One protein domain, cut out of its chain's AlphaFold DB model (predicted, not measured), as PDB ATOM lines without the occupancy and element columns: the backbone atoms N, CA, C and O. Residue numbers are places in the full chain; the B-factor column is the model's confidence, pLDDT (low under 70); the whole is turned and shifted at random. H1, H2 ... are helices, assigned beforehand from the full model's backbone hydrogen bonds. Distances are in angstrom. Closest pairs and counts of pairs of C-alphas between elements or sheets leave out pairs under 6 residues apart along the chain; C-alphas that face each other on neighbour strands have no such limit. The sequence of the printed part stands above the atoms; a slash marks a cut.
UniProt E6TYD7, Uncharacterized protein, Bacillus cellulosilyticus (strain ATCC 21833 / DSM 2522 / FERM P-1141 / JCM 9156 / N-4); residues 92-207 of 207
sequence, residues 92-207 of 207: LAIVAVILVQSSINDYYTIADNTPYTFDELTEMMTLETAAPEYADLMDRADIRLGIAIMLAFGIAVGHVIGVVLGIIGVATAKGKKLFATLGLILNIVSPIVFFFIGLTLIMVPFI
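What this domain is: This is residues 92 to 207 of the 207 residues of an uncharacterized protein of Bacillus cellulosilyticus (strain ATCC 21833 / DSM 2522 / FERM P-1141 / JCM 9156 / N-4) (UniProt E6TYD7). A long helical hairpin, H3 and H4, makes a rod; H1 packs along residues 137 to 152 of H3, completing an up-and-down bundle, each helix running against the one before, and short H2 stands crosswise near one end. The printed part has 116 residues with four named helices, H1 to H4 in order, and no named strand: all helix. It is only just loose, close to extended, with a radius of gyration of the C-alphas of 20.0 A and spans of 66, 27 and 19 A.

How they stand to each other: H1, residues 92 to 112, touches H3, residues 132 to 171, closest at C-alphas 103 and 145, 5.6 A. H3 and H4, residues 178 to 203, form a hairpin at 19 degrees. H2, residues 118 to 126, has every O i to N i+4 pair within hydrogen-bond range; H1 has 16 of 17, H3 34 of 36, H4 20 of 22.

Where its parts are: H3 measures 58.0 A. C-alpha 92 is at (107.240, 97.908, 121.466), C-alpha 203 at (113.191, 96.896, 106.018).

The domain as a whole: The printed part has no cut. Mean pLDDT is 72.6; 37 printed residues are under 70.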
ATOM      1  N   LEU A  92     107.478  99.070 122.325       72.38
ATOM      2  CA  LEU A  92     107.240  97.908 121.466       72.38
ATOM      3  C   LEU A  92     105.785  97.740 121.077       72.38
ATOM      4  O   LEU A  92     105.514  97.326 119.957       72.38
ATOM      5  N   ALA A  93     104.858  98.082 121.969       73.31
ATOM      6  CA  ALA A  93     103.445  98.127 121.632       73.31
ATOM      7  C   ALA A  93     103.203  99.124 120.489       73.31
ATOM      8  O   ALA A  93     102.489  98.805 119.544       73.31
ATOM      9  N   ILE A  94     103.867 100.285 120.522       80.69
ATOM     10  CA  ILE A  94     103.819 101.257 119.422       80.69
ATOM     11  C   ILE A  94     104.382 100.647 118.131       80.69
ATOM     12  O   ILE A  94     103.727 100.721 117.096       80.69
ATOM     13  N   VAL A  95     105.556 100.007 118.181       77.69
ATOM     14  CA  VAL A  95     106.154  99.350 117.001       77.69
ATOM     15  C   VAL A  95     105.236  98.262 116.441       77.69
ATOM     16  O   VAL A  95     105.044  98.199 115.232       77.69
ATOM     17  N   ALA A  96     104.620  97.443 117.292       73.06
ATOM     18  CA  ALA A  96     103.690  96.399 116.872       73.06
ATOM     19  C   ALA A  96     102.446  96.976 116.180       73.06
ATOM     20  O   ALA A  96     102.029  96.461 115.146       73.06
ATOM     21  N   VAL A  97     101.885  98.073 116.698       77.50
ATOM     22  CA  VAL A  97     100.760  98.766 116.050       77.50
ATOM     23  C   VAL A  97     101.175  99.328 114.690       77.50
ATOM     24  O   VAL A  97     100.435  99.174 113.722       77.50
ATOM     25  N   ILE A  98     102.366  99.925 114.588       79.62
ATOM     26  CA  ILE A  98     102.899 100.428 113.314       79.62
ATOM     27  C   ILE A  98     103.083  99.286 112.308       79.62
ATOM     28  O   ILE A  98     102.740  99.456 111.144       79.62
ATOM     29  N   LEU A  99     103.575  98.121 112.742       73.81
ATOM     30  CA  LEU A  99     103.724  96.940 111.888       73.81
ATOM     31  C   LEU A  99     102.382  96.464 111.334       73.81
ATOM     32  O   LEU A  99     102.258  96.276 110.130       73.81
ATOM     33  N   VAL A 100     101.372  96.322 112.196       74.38
ATOM     34  CA  VAL A 100     100.025  95.914 111.773       74.38
ATOM     35  C   VAL A 100      99.431  96.941 110.810       74.38
ATOM     36  O   VAL A 100      98.904  96.567 109.767       74.38
ATOM     37  N   GLN A 101      99.566  98.235 111.113       75.94
ATOM     38  CA  GLN A 101      99.082  99.297 110.235       75.94
ATOM     39  C   GLN A 101      99.811  99.303 108.884       75.94
ATOM     40  O   GLN A 101      99.177  99.501 107.853       75.94
ATOM     41  N   SER A 102     101.124  99.059 108.879       75.19
ATOM     42  CA  SER A 102     101.915  98.931 107.653       75.19
ATOM     43  C   SER A 102     101.437  97.755 106.811       75.19
ATOM     44  O   SER A 102     101.271  97.919 105.610       75.19
ATOM     45  N   SER A 103     101.183  96.597 107.426       71.00
ATOM     46  CA  SER A 103     100.672  95.427 106.709       71.00
ATOM     47  C   SER A 103      99.285  95.676 106.129       71.00
ATOM     48  O   SER A 103      99.030  95.275 105.007       71.00
ATOM     49  N   ILE A 104      98.402  96.372 106.850       75.31
ATOM     50  CA  ILE A 104      97.080  96.758 106.336       75.31
ATOM     51  C   ILE A 104      97.219  97.719 105.151       75.31
ATOM     52  O   ILE A 104      96.529  97.560 104.147       75.31
ATOM     53  N   ASN A 105      98.119  98.701 105.245       76.25
ATOM     54  CA  ASN A 105      98.363  99.640 104.155       76.25
ATOM     55  C   ASN A 105      98.847  98.940 102.880       76.25
ATOM     56  O   ASN A 105      98.430  99.369 101.811       76.25
ATOM     57  N   ASP A 106      99.638  97.863 102.983       71.50
ATOM     58  CA  ASP A 106     100.068  97.090 101.811       71.50
ATOM     59  C   ASP A 106      98.859  96.610 100.985       71.50
ATOM     60  O   ASP A 106      98.852  96.786  99.765       71.50
ATOM     61  N   TYR A 107      97.796  96.111 101.633       66.94
ATOM     62  CA  TYR A 107      96.564  95.688 100.948       66.94
ATOM     63  C   TYR A 107      95.863  96.836 100.229       66.94
ATOM     64  O   TYR A 107      95.411  96.662  99.098       66.94
ATOM     65  N   TYR A 108      95.796  98.013 100.856       70.25
ATOM     66  CA  TYR A 108      95.213  99.197 100.222       70.25
ATOM     67  C   TYR A 108      96.023  99.638  99.002       70.25
ATOM     68  O   TYR A 108      95.440  99.925  97.961       70.25
ATOM     69  N   THR A 109      97.356  99.621  99.078       72.00
ATOM     70  CA  THR A 109      98.196  99.908  97.906       72.00
ATOM     71  C   THR A 109      98.006  98.896  96.786       72.00
ATOM     72  O   THR A 109      98.042  99.282  95.623       72.00
ATOM     73  N   ILE A 110      97.811  97.612  97.088       68.88
ATOM     74  CA  ILE A 110      97.575  96.614  96.039       68.88
ATOM     75  C   ILE A 110      96.206  96.851  95.390       68.88
ATOM     76  O   ILE A 110      96.124  96.847  94.165       68.88
ATOM     77  N   ALA A 111      95.171  97.156  96.181       64.81
ATOM     78  CA  ALA A 111      93.852  97.511  95.662       64.81
ATOM     79  C   ALA A 111      93.902  98.751  94.749       64.81
ATOM     80  O   ALA A 111      93.403  98.683  93.633       64.81
ATOM     81  N   ASP A 112      94.587  99.829  95.152       71.62
ATOM     82  CA  ASP A 112      94.715 101.063  94.353       71.62
ATOM     83  C   ASP A 112      95.470 100.867  93.024       71.62
ATOM     84  O   ASP A 112      95.238 101.595  92.057       71.62
ATOM     85  N   ASN A 113      96.383  99.890  92.953       68.06
ATOM     86  CA  ASN A 113      97.126  99.560  91.730       68.06
ATOM     87  C   ASN A 113      96.382  98.572  90.817       68.06
ATOM     88  O   ASN A 113      96.874  98.234  89.737       68.06
ATOM     89  N   THR A 114      95.196  98.117  91.223       65.06
ATOM     90  CA  THR A 114      94.345  97.223  90.437       65.06
ATOM     91  C   THR A 114      92.999  97.880  90.131       65.06
ATOM     92  O   THR A 114      92.528  98.725  90.882       65.06
ATOM     93  N   PRO A 115      92.330  97.514  89.026       64.62
ATOM     94  CA  PRO A 115      90.992  98.025  88.721       64.62
ATOM     95  C   PRO A 115      89.884  97.412  89.599       64.62
ATOM     96  O   PRO A 115      88.713  97.702  89.369       64.62
ATOM     97  N   TYR A 116      90.235  96.554  90.560       64.31
ATOM     98  CA  TYR A 116      89.305  95.787  91.380       64.31
ATOM     99  C   TYR A 116      89.272  96.327  92.805       64.31
ATOM    100  O   TYR A 116      90.297  96.719  93.363       64.31
ATOM    101  N   THR A 117      88.089  96.334  93.411       68.19
ATOM    102  CA  THR A 117      87.950  96.681  94.829       68.19
ATOM    103  C   THR A 117      88.528  95.577  95.725       68.19
ATOM    104  O   THR A 117      88.669  94.428  95.308       68.19
ATOM    105  N   PHE A 118      88.868  95.911  96.976       65.44
ATOM    106  CA  PHE A 118      89.422  94.951  97.945       65.44
ATOM    107  C   PHE A 118      88.539  93.701  98.118       65.44
ATOM    108  O   PHE A 118      89.047  92.577  98.155       65.44
ATOM    109  N   ASP A 119      87.219  93.894  98.171       69.38
ATOM    110  CA  ASP A 119      86.247  92.805  98.309       69.38
ATOM    111  C   ASP A 119      86.232  91.904  97.064       69.38
ATOM    112  O   ASP A 119      86.270  90.681  97.186       69.38
ATOM    113  N   GLU A 120      86.279  92.496  95.868       69.75
ATOM    114  CA  GLU A 120      86.327  91.765  94.596       69.75
ATOM    115  C   GLU A 120      87.629  90.966  94.438       69.75
ATOM    116  O   GLU A 120      87.602  89.819  93.993       69.75
ATOM    117  N   LEU A 121      88.777  91.534  94.825       68.12
ATOM    118  CA  LEU A 121      90.070  90.850  94.741       68.12
ATOM    119  C   LEU A 121      90.131  89.648  95.695       68.12
ATOM    120  O   LEU A 121      90.621  88.579  95.326       68.12
ATOM    121  N   THR A 122      89.569  89.807  96.895       70.06
ATOM    122  CA  THR A 122      89.452  88.734  97.886       70.06
ATOM    123  C   THR A 122      88.535  87.621  97.370       70.06
ATOM    124  O   THR A 122      88.889  86.444  97.435       70.06
ATOM    125  N   GLU A 123      87.390  87.975  96.781       71.12
ATOM    126  CA  GLU A 123      86.443  87.014  96.207       71.12
ATOM    127  C   GLU A 123      87.065  86.234  95.031       71.12
ATOM    128  O   GLU A 123      87.010  85.002  94.998       71.12
ATOM    129  N   MET A 124      87.768  86.920  94.125       64.94
ATOM    130  CA  MET A 124      88.456  86.303  92.982       64.94
ATOM    131  C   MET A 124      89.574  85.336  93.381       64.94
ATOM    132  O   MET A 124      89.788  84.337  92.684       64.94
ATOM    133  N   MET A 125      90.267  85.611  94.490       64.38
ATOM    134  CA  MET A 125      91.269  84.710  95.062       64.38
ATOM    135  C   MET A 125      90.636  83.479  95.712       64.38
ATOM    136  O   MET A 125      91.120  82.368  95.511       64.38
ATOM    137  N   THR A 126      89.527  83.646  96.443       68.38
ATOM    138  CA  THR A 126      88.816  82.508  97.057       68.38
ATOM    139  C   THR A 126      88.187  81.564  96.034       68.38
ATOM    140  O   THR A 126      88.009  80.381  96.319       68.38
ATOM    141  N   LEU A 127      87.877  82.071  94.838       68.31
ATOM    142  CA  LEU A 127      87.321  81.303  93.725       68.31
ATOM    143  C   LEU A 127      88.391  80.704  92.793       68.31
ATOM    144  O   LEU A 127      88.026  80.098  91.790       68.31
ATOM    145  N   GLU A 128      89.689  80.858  93.102       63.03
ATOM    146  CA  GLU A 128      90.820  80.360  92.288       63.03
ATOM    147  C   GLU A 128      90.781  80.862  90.825       63.03
ATOM    148  O   GLU A 128      91.304  80.243  89.901       63.03
ATOM    149  N   THR A 129      90.134  82.010  90.602       63.72
ATOM    150  CA  THR A 129      89.961  82.639  89.277       63.72
ATOM    151  C   THR A 129      90.887  83.833  89.048       63.72
ATOM    152  O   THR A 129      90.895  84.407  87.959       63.72
ATOM    153  N   ALA A 130      91.663  84.228  90.061       60.09
ATOM    154  CA  ALA A 130      92.585  85.351  89.974       60.09
ATOM    155  C   ALA A 130      93.723  85.078  88.974       60.09
ATOM    156  O   ALA A 130      94.273  83.977  88.908       60.09
ATOM    157  N   ALA A 131      94.105  86.101  88.203       65.12
ATOM    158  CA  ALA A 131      95.297  86.020  87.363       65.12
ATOM    159  C   ALA A 131      96.543  85.774  88.248       65.12
ATOM    160  O   ALA A 131      96.649  86.374  89.322       65.12
ATOM    161  N   PRO A 132      97.494  84.925  87.809       66.31
ATOM    162  CA  PRO A 132      98.586  84.424  88.654       66.31
ATOM    163  C   PRO A 132      99.483  85.533  89.226       66.31
ATOM    164  O   PRO A 132     100.044  85.381  90.304       66.31
ATOM    165  N   GLU A 133      99.568  86.675  88.546       68.44
ATOM    166  CA  GLU A 133     100.356  87.833  88.977       68.44
ATOM    167  C   GLU A 133      99.812  88.497  90.256       68.44
ATOM    168  O   GLU A 133     100.588  88.960  91.089       68.44
ATOM    169  N   TYR A 134      98.489  88.500  90.461       67.44
ATOM    170  CA  TYR A 134      97.872  89.091  91.658       67.44
ATOM    171  C   TYR A 134      97.819  88.113  92.833       67.44
ATOM    172  O   TYR A 134      97.929  88.540  93.984       67.44
ATOM    173  N   ALA A 135      97.709  86.813  92.543       68.62
ATOM    174  CA  ALA A 135      97.766  85.757  93.553       68.62
ATOM    175  C   ALA A 135      99.103  85.794  94.312       68.62
ATOM    176  O   ALA A 135      99.127  85.776  95.539       68.62
ATOM    177  N   ASP A 136     100.204  85.974  93.585       71.81
ATOM    178  CA  ASP A 136     101.555  86.068  94.140       71.81
ATOM    179  C   ASP A 136     101.796  87.320  95.009       71.81
ATOM    180  O   ASP A 136     102.664  87.317  95.890       71.81
ATOM    181  N   LEU A 137     101.090  88.422  94.740       70.75
ATOM    182  CA  LEU A 137     101.204  89.666  95.511       70.75
ATOM    183  C   LEU A 137     100.382  89.599  96.801       70.75
ATOM    184  O   LEU A 137     100.869  89.998  97.860       70.75
ATOM    185  N   MET A 138      99.166  89.058  96.720       70.12
ATOM    186  CA  MET A 138      98.301  88.877  97.882       70.12
ATOM    187  C   MET A 138      98.801  87.778  98.823       70.12
ATOM    188  O   MET A 138      98.835  88.012 100.025       70.12
ATOM    189  N   ASP A 139      99.284  86.638  98.315       75.81
ATOM    190  CA  ASP A 139      99.841  85.560  99.153       75.81
ATOM    191  C   ASP A 139     101.020  86.066 100.005       75.81
ATOM    192  O   ASP A 139     101.137  85.803 101.204       75.81
ATOM    193  N   ARG A 140     101.866  86.924  99.424       73.19
ATOM    194  CA  ARG A 140     102.946  87.580 100.169       73.19
ATOM    195  C   ARG A 140     102.433  88.578 101.212       73.19
ATOM    196  O   ARG A 140     103.017  88.658 102.299       73.19
ATOM    197  N   ALA A 141     101.378  89.336 100.910       72.50
ATOM    198  CA  ALA A 141     100.748  90.241 101.872       72.50
ATOM    199  C   ALA A 141     100.105  89.465 103.041       72.50
ATOM    200  O   ALA A 141     100.258  89.867 104.202       72.50
ATOM    201  N   ASP A 142      99.481  88.317 102.764       77.44
ATOM    202  CA  ASP A 142      98.897  87.401 103.753       77.44
ATOM    203  C   ASP A 142      99.968  86.824 104.675       77.44
ATOM    204  O   ASP A 142      99.833  86.868 105.903       77.44
ATOM    205  N   ILE A 143     101.094  86.372 104.116       79.81
ATOM    206  CA  ILE A 143     102.236  85.892 104.902       79.81
ATOM    207  C   ILE A 143     102.765  87.002 105.822       79.81
ATOM    208  O   ILE A 143     103.015  86.757 107.007       79.81
ATOM    209  N   ARG A 144     102.913  88.238 105.324       74.19
ATOM    210  CA  ARG A 144     103.413  89.368 106.129       74.19
ATOM    211  C   ARG A 144     102.450  89.723 107.260       74.19
ATOM    212  O   ARG A 144     102.893  89.903 108.396       74.19
ATOM    213  N   LEU A 145     101.151  89.776 106.970       78.56
ATOM    214  CA  LEU A 145     100.105  90.023 107.960       78.56
ATOM    215  C   LEU A 145     100.070  88.911 109.017       78.56
ATOM    216  O   LEU A 145     100.053  89.195 110.216       78.56
ATOM    217  N   GLY A 146     100.133  87.649 108.589       79.31
ATOM    218  CA  GLY A 146     100.173  86.488 109.472       79.31
ATOM    219  C   GLY A 146     101.375  86.523 110.416       79.31
ATOM    220  O   GLY A 146     101.223  86.325 111.626       79.31
ATOM    221  N   ILE A 147     102.561  86.860 109.900       81.00
ATOM    222  CA  ILE A 147     103.760  87.037 110.726       81.00
ATOM    223  C   ILE A 147     103.573  88.212 111.693       81.00
ATOM    224  O   ILE A 147     103.858  88.047 112.876       81.00
ATOM    225  N   ALA A 148     103.065  89.365 111.243       76.75
ATOM    226  CA  ALA A 148     102.851  90.539 112.094       76.75
ATOM    227  C   ALA A 148     101.891  90.251 113.264       76.75
ATOM    228  O   ALA A 148     102.177  90.617 114.408       76.75
ATOM    229  N   ILE A 149     100.793  89.532 113.006       80.56
ATOM    230  CA  ILE A 149      99.821  89.117 114.028       80.56
ATOM    231  C   ILE A 149     100.456  88.127 115.011       80.56
ATOM    232  O   ILE A 149     100.336  88.303 116.227       80.56
ATOM    233  N   MET A 150     101.172  87.116 114.512       81.81
ATOM    234  CA  MET A 150     101.888  86.150 115.356       81.81
ATOM    235  C   MET A 150     102.929  86.836 116.244       81.81
ATOM    236  O   MET A 150     103.107  86.454 117.401       81.81
ATOM    237  N   LEU A 151     103.577  87.883 115.736       79.50
ATOM    238  CA  LEU A 151     104.545  88.688 116.473       79.50
ATOM    239  C   LEU A 151     103.874  89.490 117.593       79.50
ATOM    240  O   LEU A 151     104.325  89.442 118.737       79.50
ATOM    241  N   ALA A 152     102.763  90.166 117.293       76.69
ATOM    242  CA  ALA A 152     101.987  90.913 118.281       76.69
ATOM    243  C   ALA A 152     101.462  89.996 119.400       76.69
ATOM    244  O   ALA A 152     101.593  90.308 120.588       76.69
ATOM    245  N   PHE A 153     100.929  88.829 119.033       81.94
ATOM    246  CA  PHE A 153     100.432  87.846 119.992       81.94
ATOM    247  C   PHE A 153     101.571  87.203 120.798       81.94
ATOM    248  O   PHE A 153     101.459  87.034 122.012       81.94
ATOM    249  N   GLY A 154     102.699  86.904 120.149       81.88
ATOM    250  CA  GLY A 154     103.899  86.353 120.777       81.88
ATOM    251  C   GLY A 154     104.500  87.286 121.828       81.88
ATOM    252  O   GLY A 154     104.844  86.831 122.920       81.88
ATOM    253  N   ILE A 155     104.551  88.594 121.551       79.94
ATOM    254  CA  ILE A 155     104.965  89.607 122.531       79.94
ATOM    255  C   ILE A 155     104.000  89.611 123.721       79.94
ATOM    256  O   ILE A 155     104.444  89.544 124.867       79.94
ATOM    257  N   ALA A 156     102.687  89.646 123.465       78.31
ATOM    258  CA  ALA A 156     101.678  89.702 124.521       78.31
ATOM    259  C   ALA A 156     101.731  88.468 125.439       78.31
ATOM    260  O   ALA A 156     101.835  88.598 126.661       78.31
ATOM    261  N   VAL A 157     101.725  87.263 124.864       82.62
ATOM    262  CA  VAL A 157     101.756  86.001 125.617       82.62
ATOM    263  C   VAL A 157     103.102  85.801 126.309       82.62
ATOM    264  O   VAL A 157     103.141  85.471 127.497       82.62
ATOM    265  N   GLY A 158     104.210  86.041 125.604       80.69
ATOM    266  CA  GLY A 158     105.555  85.944 126.166       80.69
ATOM    267  C   GLY A 158     105.738  86.870 127.366       80.69
ATOM    268  O   GLY A 158     106.311  86.463 128.377       80.69
ATOM    269  N   HIS A 159     105.175  88.079 127.307       78.50
ATOM    270  CA  HIS A 159     105.220  89.021 128.417       78.50
ATOM    271  C   HIS A 159     104.456  88.515 129.643       78.50
ATOM    272  O   HIS A 159     104.993  88.516 130.751       78.50
ATOM    273  N   VAL A 160     103.231  88.014 129.454       81.00
ATOM    274  CA  VAL A 160     102.432  87.443 130.549       81.00
ATOM    275  C   VAL A 160     103.182  86.287 131.214       81.00
ATOM    276  O   VAL A 160     103.299  86.254 132.439       81.00
ATOM    277  N   ILE A 161     103.767  85.385 130.424       84.12
ATOM    278  CA  ILE A 161     104.562  84.260 130.937       84.12
ATOM    279  C   ILE A 161     105.793  84.761 131.709       84.12
ATOM    280  O   ILE A 161     106.063  84.284 132.813       84.12
ATOM    281  N   GLY A 162     106.521  85.743 131.170       80.25
ATOM    282  CA  GLY A 162     107.699  86.333 131.813       80.25
ATOM    283  C   GLY A 162     107.373  87.002 133.149       80.25
ATOM    284  O   GLY A 162     108.080  86.797 134.138       80.25
ATOM    285  N   VAL A 163     106.262  87.743 133.211       77.94
ATOM    286  CA  VAL A 163     105.767  88.362 134.448       77.94
ATOM    287  C   VAL A 163     105.375  87.295 135.472       77.94
ATOM    288  O   VAL A 163     105.811  87.373 136.621       77.94
ATOM    289  N   VAL A 164     104.621  86.268 135.072       82.88
ATOM    290  CA  VAL A 164     104.198  85.176 135.966       82.88
ATOM    291  C   VAL A 164     105.406  84.422 136.534       82.88
ATOM    292  O   VAL A 164     105.487  84.226 137.748       82.88
ATOM    293  N   LEU A 165     106.389  84.067 135.700       79.44
ATOM    294  CA  LEU A 165     107.636  83.428 136.143       79.44
ATOM    295  C   LEU A 165     108.439  84.325 137.094       79.44
ATOM    296  O   LEU A 165     108.974  83.841 138.096       79.44
ATOM    297  N   GLY A 166     108.476  85.631 136.819       73.38
ATOM    298  CA  GLY A 166     109.092  86.628 137.690       73.38
ATOM    299  C   GLY A 166     108.450  86.657 139.078       73.38
ATOM    300  O   GLY A 166     109.152  86.561 140.085       73.38
ATOM    301  N   ILE A 167     107.115  86.714 139.140       75.12
ATOM    302  CA  ILE A 167     106.350  86.738 140.396       75.12
ATOM    303  C   ILE A 167     106.557  85.442 141.184       75.12
ATOM    304  O   ILE A 167     106.886  85.495 142.369       75.12
ATOM    305  N   ILE A 168     106.429  84.281 140.532       78.31
ATOM    306  CA  ILE A 168     106.648  82.972 141.166       78.31
ATOM    307  C   ILE A 168     108.074  82.890 141.722       78.31
ATOM    308  O   ILE A 168     108.284  82.446 142.852       78.31
ATOM    309  N   GLY A 169     109.062  83.368 140.966       69.56
ATOM    310  CA  GLY A 169     110.456  83.380 141.389       69.56
ATOM    311  C   GLY A 169     110.731  84.246 142.617       69.56
ATOM    312  O   GLY A 169     111.530  83.848 143.462       69.56
ATOM    313  N   VAL A 170     110.062  85.396 142.746       67.50
ATOM    314  CA  VAL A 170     110.183  86.270 143.927       67.50
ATOM    315  C   VAL A 170     109.422  85.699 145.128       67.50
ATOM    316  O   VAL A 170     109.920  85.754 146.249       67.50
ATOM    317  N   ALA A 171     108.247  85.105 144.904       66.69
ATOM    318  CA  ALA A 171     107.423  84.517 145.962       66.69
ATOM    319  C   ALA A 171     108.016  83.220 146.552       66.69
ATOM    320  O   ALA A 171     107.665  82.811 147.661       66.69
ATOM    321  N   THR A 172     108.932  82.555 145.841       68.38
ATOM    322  CA  THR A 172     109.502  81.281 146.292       68.38
ATOM    323  C   THR A 172     110.630  81.503 147.309       68.38
ATOM    324  O   THR A 172     111.779  81.749 146.953       68.38
ATOM    325  N   ALA A 173     110.337  81.310 148.599       55.19
ATOM    326  CA  ALA A 173     111.300  81.469 149.702       55.19
ATOM    327  C   ALA A 173     112.502  80.494 149.671       55.19
ATOM    328  O   ALA A 173     113.492  80.684 150.376       55.19
ATOM    329  N   LYS A 174     112.444  79.433 148.856       58.62
ATOM    330  CA  LYS A 174     113.470  78.383 148.776       58.62
ATOM    331  C   LYS A 174     114.539  78.685 147.726       58.62
ATOM    332  O   LYS A 174     114.663  77.909 146.791       58.62
ATOM    333  N   GLY A 175     115.293  79.781 147.855       52.69
ATOM    334  CA  GLY A 175     116.624  79.999 147.243       52.69
ATOM    335  C   GLY A 175     116.808  79.852 145.716       52.69
ATOM    336  O   GLY A 175     117.866  80.203 145.197       52.69
ATOM    337  N   LYS A 176     115.816  79.374 144.963       59.38
ATOM    338  CA  LYS A 176     115.865  79.128 143.525       59.38
ATOM    339  C   LYS A 176     115.499  80.420 142.807       59.38
ATOM    340  O   LYS A 176     114.449  80.528 142.182       59.38
ATOM    341  N   LYS A 177     116.419  81.389 142.872       64.38
ATOM    342  CA  LYS A 177     116.363  82.654 142.118       64.38
ATOM    343  C   LYS A 177     116.251  82.442 140.601       64.38
ATOM    344  O   LYS A 177     115.929  83.378 139.885       64.38
ATOM    345  N   LEU A 178     116.471  81.211 140.126       71.06
ATOM    346  CA  LEU A 178     116.400  80.807 138.726       71.06
ATOM    347  C   LEU A 178     115.105  81.261 138.035       71.06
ATOM    348  O   LEU A 178     115.183  81.804 136.944       71.06
ATOM    349  N   PHE A 179     113.938  81.103 138.671       71.94
ATOM    350  CA  PHE A 179     112.653  81.491 138.068       71.94
ATOM    351  C   PHE A 179     112.489  83.011 137.955       71.94
ATOM    352  O   PHE A 179     112.005  83.500 136.938       71.94
ATOM    353  N   ALA A 180     112.971  83.761 138.953       70.62
ATOM    354  CA  ALA A 180     112.963  85.221 138.912       70.62
ATOM    355  C   ALA A 180     113.913  85.739 137.822       70.62
ATOM    356  O   ALA A 180     113.555  86.628 137.055       70.62
ATOM    357  N   THR A 181     115.103  85.139 137.715       74.00
ATOM    358  CA  THR A 181     116.084  85.460 136.674       74.00
ATOM    359  C   THR A 181     115.565  85.095 135.284       74.00
ATOM    360  O   THR A 181     115.685  85.905 134.375       74.00
ATOM    361  N   LEU A 182     114.941  83.926 135.109       77.50
ATOM    362  CA  LEU A 182     114.333  83.502 133.843       77.50
ATOM    363  C   LEU A 182     113.194  84.430 133.419       77.50
ATOM    364  O   LEU A 182     113.171  84.845 132.268       77.50
ATOM    365  N   GLY A 183     112.291  84.799 134.333       73.94
ATOM    366  CA  GLY A 183     111.207  85.741 134.037       73.94
ATOM    367  C   GLY A 183     111.724  87.130 133.655       73.94
ATOM    368  O   GLY A 183     111.232  87.731 132.701       73.94
ATOM    369  N   LEU A 184     112.767  87.614 134.340       75.62
ATOM    370  CA  LEU A 184     113.421  88.883 134.014       75.62
ATOM    371  C   LEU A 184     114.113  88.831 132.646       75.62
ATOM    372  O   LEU A 184     113.897  89.715 131.823       75.62
ATOM    373  N   ILE A 185     114.926  87.799 132.395       78.38
ATOM    374  CA  ILE A 185     115.616  87.610 131.115       78.38
ATOM    375  C   ILE A 185     114.590  87.503 129.998       78.38
ATOM    376  O   ILE A 185     114.732  88.186 128.997       78.38
ATOM    377  N   LEU A 186     113.530  86.716 130.169       80.00
ATOM    378  CA  LEU A 186     112.504  86.557 129.147       80.00
ATOM    379  C   LEU A 186     111.810  87.893 128.853       80.00
ATOM    380  O   LEU A 186     111.668  88.240 127.690       80.00
ATOM    381  N   ASN A 187     111.497  88.700 129.870       77.94
ATOM    382  CA  ASN A 187     110.910  90.030 129.674       77.94
ATOM    383  C   ASN A 187     111.858  91.086 129.092       77.94
ATOM    384  O   ASN A 187     111.366  92.086 128.582       77.94
ATOM    385  N   ILE A 188     113.179  90.902 129.166       77.62
ATOM    386  CA  ILE A 188     114.172  91.821 128.577       77.62
ATOM    387  C   ILE A 188     114.645  91.337 127.204       77.62
ATOM    388  O   ILE A 188     114.936  92.146 126.335       77.62
ATOM    389  N   VAL A 189     114.740  90.029 126.984       80.62
ATOM    390  CA  VAL A 189     115.266  89.440 125.746       80.62
ATOM    391  C   VAL A 189     114.168  89.289 124.703       80.62
ATOM    392  O   VAL A 189     114.396  89.656 123.555       80.62
ATOM    393  N   SER A 190     112.977  88.821 125.097       78.62
ATOM    394  CA  SER A 190     111.790  88.763 124.229       78.62
ATOM    395  C   SER A 190     111.588  90.062 123.436       78.62
ATOM    396  O   SER A 190     111.650  90.016 122.208       78.62
ATOM    397  N   PRO A 191     111.462  91.239 124.081       74.44
ATOM    398  CA  PRO A 191     111.263  92.493 123.364       74.44
ATOM    399  C   PRO A 191     112.364  92.821 122.350       74.44
ATOM    400  O   PRO A 191     112.072  93.333 121.276       74.44
ATOM    401  N   ILE A 192     113.624  92.522 122.675       80.88
ATOM    402  CA  ILE A 192     114.773  92.810 121.808       80.88
ATOM    403  C   ILE A 192     114.731  91.917 120.568       80.88
ATOM    404  O   ILE A 192     114.871  92.408 119.452       80.88
ATOM    405  N   VAL A 193     114.503  90.616 120.750       81.62
ATOM    406  CA  VAL A 193     114.402  89.661 119.639       81.62
ATOM    407  C   VAL A 193     113.243  90.041 118.720       81.62
ATOM    408  O   VAL A 193     113.426  90.142 117.508       81.62
ATOM    409  N   PHE A 194     112.075  90.337 119.290       79.19
ATOM    410  CA  PHE A 194     110.910  90.754 118.514       79.19
ATOM    411  C   PHE A 194     111.107  92.103 117.815       79.19
ATOM    412  O   PHE A 194     110.625  92.276 116.700       79.19
ATOM    413  N   PHE A 195     111.861  93.030 118.408       79.50
ATOM    414  CA  PHE A 195     112.216  94.294 117.768       79.50
ATOM    415  C   PHE A 195     113.065  94.091 116.510       79.50
ATOM    416  O   PHE A 195     112.776  94.695 115.480       79.50
ATOM    417  N   PHE A 196     114.070  93.212 116.556       82.25
ATOM    418  CA  PHE A 196     114.877  92.903 115.373       82.25
ATOM    419  C   PHE A 196     114.054  92.215 114.282       82.25
ATOM    420  O   PHE A 196     114.168  92.599 113.122       82.25
ATOM    421  N   ILE A 197     113.186  91.264 114.640       79.81
ATOM    422  CA  ILE A 197     112.308  90.603 113.660       79.81
ATOM    423  C   ILE A 197     111.342  91.626 113.039       79.81
ATOM    424  O   ILE A 197     111.217  91.695 111.818       79.81
ATOM    425  N   GLY A 198     110.729  92.487 113.854       74.31
ATOM    426  CA  GLY A 198     109.891  93.589 113.380       74.31
ATOM    427  C   GLY A 198     110.637  94.529 112.431       74.31
ATOM    428  O   GLY A 198     110.144  94.823 111.348       74.31
ATOM    429  N   LEU A 199     111.860  94.940 112.781       77.06
ATOM    430  CA  LEU A 199     112.701  95.758 111.903       77.06
ATOM    431  C   LEU A 199     113.001  95.066 110.575       77.06
ATOM    432  O   LEU A 199     112.919  95.718 109.538       77.06
ATOM    433  N   THR A 200     113.321  93.769 110.581       75.56
ATOM    434  CA  THR A 200     113.547  93.045 109.322       75.56
ATOM    435  C   THR A 200     112.303  93.041 108.441       75.56
ATOM    436  O   THR A 200     112.416  93.276 107.245       75.56
ATOM    437  N   LEU A 201     111.111  92.887 109.026       72.69
ATOM    438  CA  LEU A 201     109.857  92.944 108.277       72.69
ATOM    439  C   LEU A 201     109.575  94.329 107.698       72.69
ATOM    440  O   LEU A 201     108.990  94.400 106.627       72.69
ATOM    441  N   ILE A 202     109.969  95.417 108.368       70.31
ATOM    442  CA  ILE A 202     109.823  96.787 107.836       70.31
ATOM    443  C   ILE A 202     110.831  97.042 106.715       70.31
ATOM    444  O   ILE A 202     110.496  97.672 105.717       70.31
ATOM    445  N   MET A 203     112.069  96.581 106.900       70.44
ATOM    446  CA  MET A 203     113.191  96.896 106.018       70.44
ATOM    447  C   MET A 203     113.220  96.074 104.733       70.44
ATOM    448  O   MET A 203     113.898  96.495 103.804       70.44
ATOM    449  N   VAL A 204     112.546  94.922 104.672       69.38
ATOM    450  CA  VAL A 204     112.387  94.155 103.428       69.38
ATOM    451  C   VAL A 204     111.348  94.881 102.564       69.38
ATOM    452  O   VAL A 204     110.161  94.849 102.900       69.38
ATOM    453  N   PRO A 205     111.768  95.573 101.486       56.38
ATOM    454  CA  PRO A 205     110.835  96.238 100.598       56.38
ATOM    455  C   PRO A 205     110.144  95.192  99.720       56.38
ATOM    456  O   PRO A 205     110.789  94.270  99.220       56.38
ATOM    457  N   PHE A 206     108.837  95.357  99.523       55.78
ATOM    458  CA  PHE A 206     108.110  94.679  98.454       55.78
ATOM    459  C   PHE A 206     108.496  95.347  97.131       55.78
ATOM    460  O   PHE A 206     107.962  96.399  96.780       55.78
ATOM    461  N   ILE A 207     109.483  94.768  96.451       46.00
ATOM    462  CA  ILE A 207     109.714  94.940  95.014       46.00
ATOM    463  C   ILE A 207     109.694  93.545  94.409       46.00
ATOM    464  O   ILE A 207     110.430  92.681  94.941       46.00
TER     465      ILE A 207